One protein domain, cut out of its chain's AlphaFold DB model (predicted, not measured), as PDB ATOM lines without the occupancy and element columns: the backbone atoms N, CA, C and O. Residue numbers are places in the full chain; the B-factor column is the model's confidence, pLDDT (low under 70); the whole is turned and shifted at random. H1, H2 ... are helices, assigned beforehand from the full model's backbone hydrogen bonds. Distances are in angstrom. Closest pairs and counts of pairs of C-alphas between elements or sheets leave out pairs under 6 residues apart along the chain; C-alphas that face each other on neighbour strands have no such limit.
ATOM      1  N   ILE A 100      -7.673  44.037  -6.635       91.19
ATOM      2  CA  ILE A 100      -7.111  43.875  -7.979       91.19
ATOM      3  C   ILE A 100      -5.966  44.880  -8.149       91.19
ATOM      4  O   ILE A 100      -6.159  46.093  -8.083       91.19
ATOM      5  N   TYR A 101      -4.756  44.361  -8.340       88.75
ATOM      6  CA  TYR A 101      -3.548  45.163  -8.563       88.75
ATOM      7  C   TYR A 101      -3.254  45.362 -10.058       88.75
ATOM      8  O   TYR A 101      -2.805  46.428 -10.493       88.75
ATOM      9  N   LYS A 102      -3.508  44.324 -10.858       91.19
ATOM     10  CA  LYS A 102      -3.215  44.286 -12.289       91.19
ATOM     11  C   LYS A 102      -4.202  43.364 -12.995       91.19
ATOM     12  O   LYS A 102      -4.536  42.308 -12.468       91.19
ATOM     13  N   THR A 103      -4.600  43.743 -14.202       89.69
ATOM     14  CA  THR A 103      -5.358  42.905 -15.137       89.69
ATOM     15  C   THR A 103      -4.525  42.623 -16.387       89.69
ATOM     16  O   THR A 103      -3.490  43.257 -16.616       89.69
ATOM     17  N   ASN A 104      -4.951  41.657 -17.204       87.81
ATOM     18  CA  ASN A 104      -4.348  41.417 -18.514       87.81
ATOM     19  C   ASN A 104      -4.894  42.427 -19.537       87.81
ATOM     20  O   ASN A 104      -5.722  42.094 -20.379       87.81
ATOM     21  N   ASN A 105      -4.493  43.689 -19.406       83.31
ATOM     22  CA  ASN A 105      -4.829  44.728 -20.373       83.31
ATOM     23  C   ASN A 105      -3.851  44.710 -21.560       83.31
ATOM     24  O   ASN A 105      -2.694  44.313 -21.430       83.31
ATOM     25  N   MET A 106      -4.295  45.220 -22.712       81.94
ATOM     26  CA  MET A 106      -3.467  45.309 -23.929       81.94
ATOM     27  C   MET A 106      -2.164  46.099 -23.721       81.94
ATOM     28  O   MET A 106      -1.175  45.865 -24.401       81.94
ATOM     29  N   LEU A 107      -2.161  47.040 -22.773       81.44
ATOM     30  CA  LEU A 107      -1.017  47.906 -22.477       81.44
ATOM     31  C   LEU A 107      -0.076  47.331 -21.405       81.44
ATOM     32  O   LEU A 107       0.925  47.964 -21.079       81.44
ATOM     33  N   GLY A 108      -0.408  46.190 -20.796       83.75
ATOM     34  CA  GLY A 108       0.347  45.577 -19.699       83.75
ATOM     35  C   GLY A 108       0.484  46.428 -18.424       83.75
ATOM     36  O   GLY A 108       1.261  46.052 -17.537       83.75
ATOM     37  N   LYS A 109      -0.234  47.555 -18.321       86.56
ATOM     38  CA  LYS A 109      -0.128  48.532 -17.229       86.56
ATOM     39  C   LYS A 109      -0.851  48.069 -15.969       86.56
ATOM     40  O   LYS A 109      -1.912  47.451 -16.048       86.56
ATOM     41  N   THR A 110      -0.301  48.386 -14.802       87.81
ATOM     42  CA  THR A 110      -0.963  48.147 -13.507       87.81
ATOM     43  C   THR A 110      -2.065  49.177 -13.270       87.81
ATOM     44  O   THR A 110      -2.045  50.248 -13.875       87.81
ATOM     45  N   LEU A 111      -3.010  48.889 -12.367       86.62
ATOM     46  CA  LEU A 111      -4.091  49.836 -12.053       86.62
ATOM     47  C   LEU A 111      -3.542  51.176 -11.551       86.62
ATOM     48  O   LEU A 111      -3.984  52.234 -11.987       86.62
ATOM     49  N   ALA A 112      -2.502  51.133 -10.717       86.12
ATOM     50  CA  ALA A 112      -1.844  52.330 -10.196       86.12
ATOM     51  C   ALA A 112      -1.198  53.211 -11.287       86.12
ATOM     52  O   ALA A 112      -1.029  54.407 -11.087       86.12
ATOM     53  N   GLN A 113      -0.840  52.649 -12.447       86.88
ATOM     54  CA  GLN A 113      -0.205  53.410 -13.530       86.88
ATOM     55  C   GLN A 113      -1.188  54.240 -14.360       86.88
ATOM     56  O   GLN A 113      -0.753  55.149 -15.064       86.88
ATOM     57  N   TYR A 114      -2.483  53.914 -14.342       87.69
ATOM     58  CA  TYR A 114      -3.498  54.652 -15.105       87.69
ATOM     59  C   TYR A 114      -4.602  55.263 -14.235       87.69
ATOM     60  O   TYR A 114      -5.321  56.141 -14.707       87.69
ATOM     61  N   CYS A 115      -4.721  54.853 -12.971       86.56
ATOM     62  CA  CYS A 115      -5.576  55.488 -11.975       86.56
ATOM     63  C   CYS A 115      -4.726  56.393 -11.063       86.56
ATOM     64  O   CYS A 115      -4.043  55.873 -10.183       86.56
ATOM     65  N   PRO A 116      -4.769  57.729 -11.228       82.81
ATOM     66  CA  PRO A 116      -3.913  58.651 -10.475       82.81
ATOM     67  C   PRO A 116      -4.366  58.910  -9.029       82.81
ATOM     68  O   PRO A 116      -3.602  59.471  -8.255       82.81
ATOM     69  N   SER A 117      -5.600  58.550  -8.656       88.38
ATOM     70  CA  SER A 117      -6.134  58.753  -7.302       88.38
ATOM     71  C   SER A 117      -6.674  57.459  -6.698       88.38
ATOM     72  O   SER A 117      -7.195  56.599  -7.415       88.38
ATOM     73  N   ASP A 118      -6.630  57.343  -5.370       83.94
ATOM     74  CA  ASP A 118      -7.134  56.167  -4.643       83.94
ATOM     75  C   ASP A 118      -8.629  55.922  -4.873       83.94
ATOM     76  O   ASP A 118      -9.085  54.782  -4.982       83.94
ATOM     77  N   SER A 119      -9.402  57.002  -5.018       88.44
ATOM     78  CA  SER A 119     -10.820  56.921  -5.374       88.44
ATOM     79  C   SER A 119     -11.016  56.334  -6.776       88.44
ATOM     80  O   SER A 119     -11.846  55.440  -6.966       88.44
ATOM     81  N   ALA A 120     -10.209  56.768  -7.752       88.38
ATOM     82  CA  ALA A 120     -10.234  56.200  -9.097       88.38
ATOM     83  C   ALA A 120      -9.813  54.724  -9.092       88.38
ATOM     84  O   ALA A 120     -10.459  53.916  -9.754       88.38
ATOM     85  N   MET A 121      -8.807  54.356  -8.291       89.00
ATOM     86  CA  MET A 121      -8.367  52.968  -8.138       89.00
ATOM     87  C   MET A 121      -9.490  52.083  -7.585       89.00
ATOM     88  O   MET A 121      -9.785  51.039  -8.159       89.00
ATOM     89  N   SER A 122     -10.158  52.504  -6.506       90.31
ATOM     90  CA  SER A 122     -11.255  51.723  -5.917       90.31
ATOM     91  C   SER A 122     -12.448  51.598  -6.866       90.31
ATOM     92  O   SER A 122     -13.058  50.532  -6.964       90.31
ATOM     93  N   LYS A 123     -12.783  52.674  -7.589       92.19
ATOM     94  CA  LYS A 123     -13.861  52.658  -8.583       92.19
ATOM     95  C   LYS A 123     -13.547  51.702  -9.729       92.19
ATOM     96  O   LYS A 123     -14.431  50.965 -10.154       92.19
ATOM     97  N   GLU A 124     -12.307  51.698 -10.201       90.94
ATOM     98  CA  GLU A 124     -11.869  50.824 -11.283       90.94
ATOM     99  C   GLU A 124     -11.828  49.354 -10.848       90.94
ATOM    100  O   GLU A 124     -12.323  48.494 -11.570       90.94
ATOM    101  N   GLN A 125     -11.349  49.060  -9.635       92.25
ATOM    102  CA  GLN A 125     -11.414  47.714  -9.048       92.25
ATOM    103  C   GLN A 125     -12.854  47.190  -9.023       92.25
ATOM    104  O   GLN A 125     -13.135  46.126  -9.570       92.25
ATOM    105  N   LYS A 126     -13.787  47.984  -8.484       93.38
ATOM    106  CA  LYS A 126     -15.215  47.635  -8.447       93.38
ATOM    107  C   LYS A 126     -15.825  47.490  -9.837       93.38
ATOM    108  O   LYS A 126     -16.710  46.665 -10.030       93.38
ATOM    109  N   ARG A 127     -15.386  48.300 -10.804       93.44
ATOM    110  CA  ARG A 127     -15.834  48.196 -12.195       93.44
ATOM    111  C   ARG A 127     -15.433  46.849 -12.792       93.44
ATOM    112  O   ARG A 127     -16.283  46.211 -13.398       93.44
ATOM    113  N   ILE A 128     -14.185  46.422 -12.600       91.62
ATOM    114  CA  ILE A 128     -13.680  45.135 -13.101       91.62
ATOM    115  C   ILE A 128     -14.428  43.969 -12.440       91.62
ATOM    116  O   ILE A 128     -14.866  43.054 -13.130       91.62
ATOM    117  N   GLU A 129     -14.642  44.022 -11.123       91.94
ATOM    118  CA  GLU A 129     -15.438  43.017 -10.400       91.94
ATOM    119  C   GLU A 129     -16.883  42.952 -10.918       91.94
ATOM    120  O   GLU A 129     -17.427  41.870 -11.147       91.94
ATOM    121  N   ALA A 130     -17.507  44.112 -11.145       92.44
ATOM    122  CA  ALA A 130     -18.859  44.193 -11.685       92.44
ATOM    123  C   ALA A 130     -18.938  43.677 -13.127       92.44
ATOM    124  O   ALA A 130     -19.919  43.027 -13.480       92.44
ATOM    125  N   GLU A 131     -17.925  43.942 -13.951       90.31
ATOM    126  CA  GLU A 131     -17.832  43.431 -15.318       90.31
ATOM    127  C   GLU A 131     -17.701  41.907 -15.332       90.31
ATOM    128  O   GLU A 131     -18.413  41.250 -16.088       90.31
ATOM    129  N   LEU A 132     -16.883  41.337 -14.445       88.50
ATOM    130  CA  LEU A 132     -16.741  39.888 -14.305       88.50
ATOM    131  C   LEU A 132     -18.066  39.228 -13.892       88.50
ATOM    132  O   LEU A 132     -18.499  38.259 -14.512       88.50
ATOM    133  N   ALA A 133     -18.759  39.801 -12.904       88.81
ATOM    134  CA  ALA A 133     -20.062  39.309 -12.455       88.81
ATOM    135  C   ALA A 133     -21.170  39.505 -13.505       88.81
ATOM    136  O   ALA A 133     -22.090  38.690 -13.611       88.81
ATOM    137  N   ALA A 134     -21.122  40.595 -14.275       87.88
ATOM    138  CA  ALA A 134     -22.043  40.830 -15.379       87.88
ATOM    139  C   ALA A 134     -21.796  39.834 -16.513       87.88
ATOM    140  O   ALA A 134     -22.755  39.291 -17.056       87.88
ATOM    141  N   PHE A 135     -20.533  39.554 -16.836       85.06
ATOM    142  CA  PHE A 135     -20.164  38.539 -17.813       85.06
ATOM    143  C   PHE A 135     -20.716  37.174 -17.406       85.06
ATOM    144  O   PHE A 135     -21.431  36.562 -18.190       85.06
ATOM    145  N   GLU A 136     -20.493  36.752 -16.159       84.44
ATOM    146  CA  GLU A 136     -21.010  35.484 -15.631       84.44
ATOM    147  C   GLU A 136     -22.537  35.365 -15.774       84.44
ATOM    148  O   GLU A 136     -23.046  34.342 -16.226       84.44
ATOM    149  N   LYS A 137     -23.284  36.429 -15.460       84.44
ATOM    150  CA  LYS A 137     -24.755  36.433 -15.561       84.44
ATOM    151  C   LYS A 137     -25.268  36.486 -16.997       84.44
ATOM    152  O   LYS A 137     -26.314  35.913 -17.292       84.44
ATOM    153  N   ASN A 138     -24.554  37.175 -17.883       80.38
ATOM    154  CA  ASN A 138     -25.019  37.469 -19.237       80.38
ATOM    155  C   ASN A 138     -24.666  36.379 -20.261       80.38
ATOM    156  O   ASN A 138     -25.104  36.477 -21.408       80.38
ATOM    157  N   ILE A 139     -23.927  35.334 -19.874       75.62
ATOM    158  CA  ILE A 139     -23.561  34.205 -20.751       75.62
ATOM    159  C   ILE A 139     -24.793  33.511 -21.351       75.62
ATOM    160  O   ILE A 139     -24.792  33.165 -22.531       75.62
ATOM    161  N   TRP A 140     -25.871  33.354 -20.581       68.25
ATOM    162  CA  TRP A 140     -27.110  32.725 -21.061       68.25
ATOM    163  C   TRP A 140     -28.095  33.720 -21.709       68.25
ATOM    164  O   TRP A 140     -29.229  33.358 -22.044       68.25
TER     165      TRP A 140
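This is residues 100 to 140 of the 205 residues of the protein "GldN family protein" of Prevotella sp. CAG:604 (UniProt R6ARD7). One long helix, H2, begins in a small body that also holds a looping first stretch, residues 100 to 110, and the one-turn helix H1; residues 130 to 140, of which 130 to 138 belong to H2, stick out from this body as a free arm. The printed part has 41 residues with two named helices, H1 then H2, and no named strand; the class is all helix. It is loose, with a radius of gyration of the C-alphas of 11.5 A, and flat, spanning 36 by 22 by 11 A.

Residues 100 to 110 come first, from C-alpha 100 at (-7.111, 43.875, -7.979). H1 is residues 111 to 114. H2 is residues 118 to 138, 29.7 A long, from C-alpha 118 at (-7.134, 56.167, -4.643) to C-alpha 138 at (-25.019, 37.469, -19.237).

A tight link of 3 residues joins H1 to H2. They only just touch, with 3 pairs of C-alphas within 8 A, H2 with residues 121 to 124 alone; the closest C-alphas, of Leu 111 and Met 121, are 6.6 A apart. In H2 every O i to N i+4 pair is within hydrogen-bond range; H1 is too short for such a pair.

The C-alphas farthest apart, of Pro 116 and Trp 140, are 36.4 A apart. The printed part has no cut; its mean pLDDT is 87.1, and residue 140 is under 70.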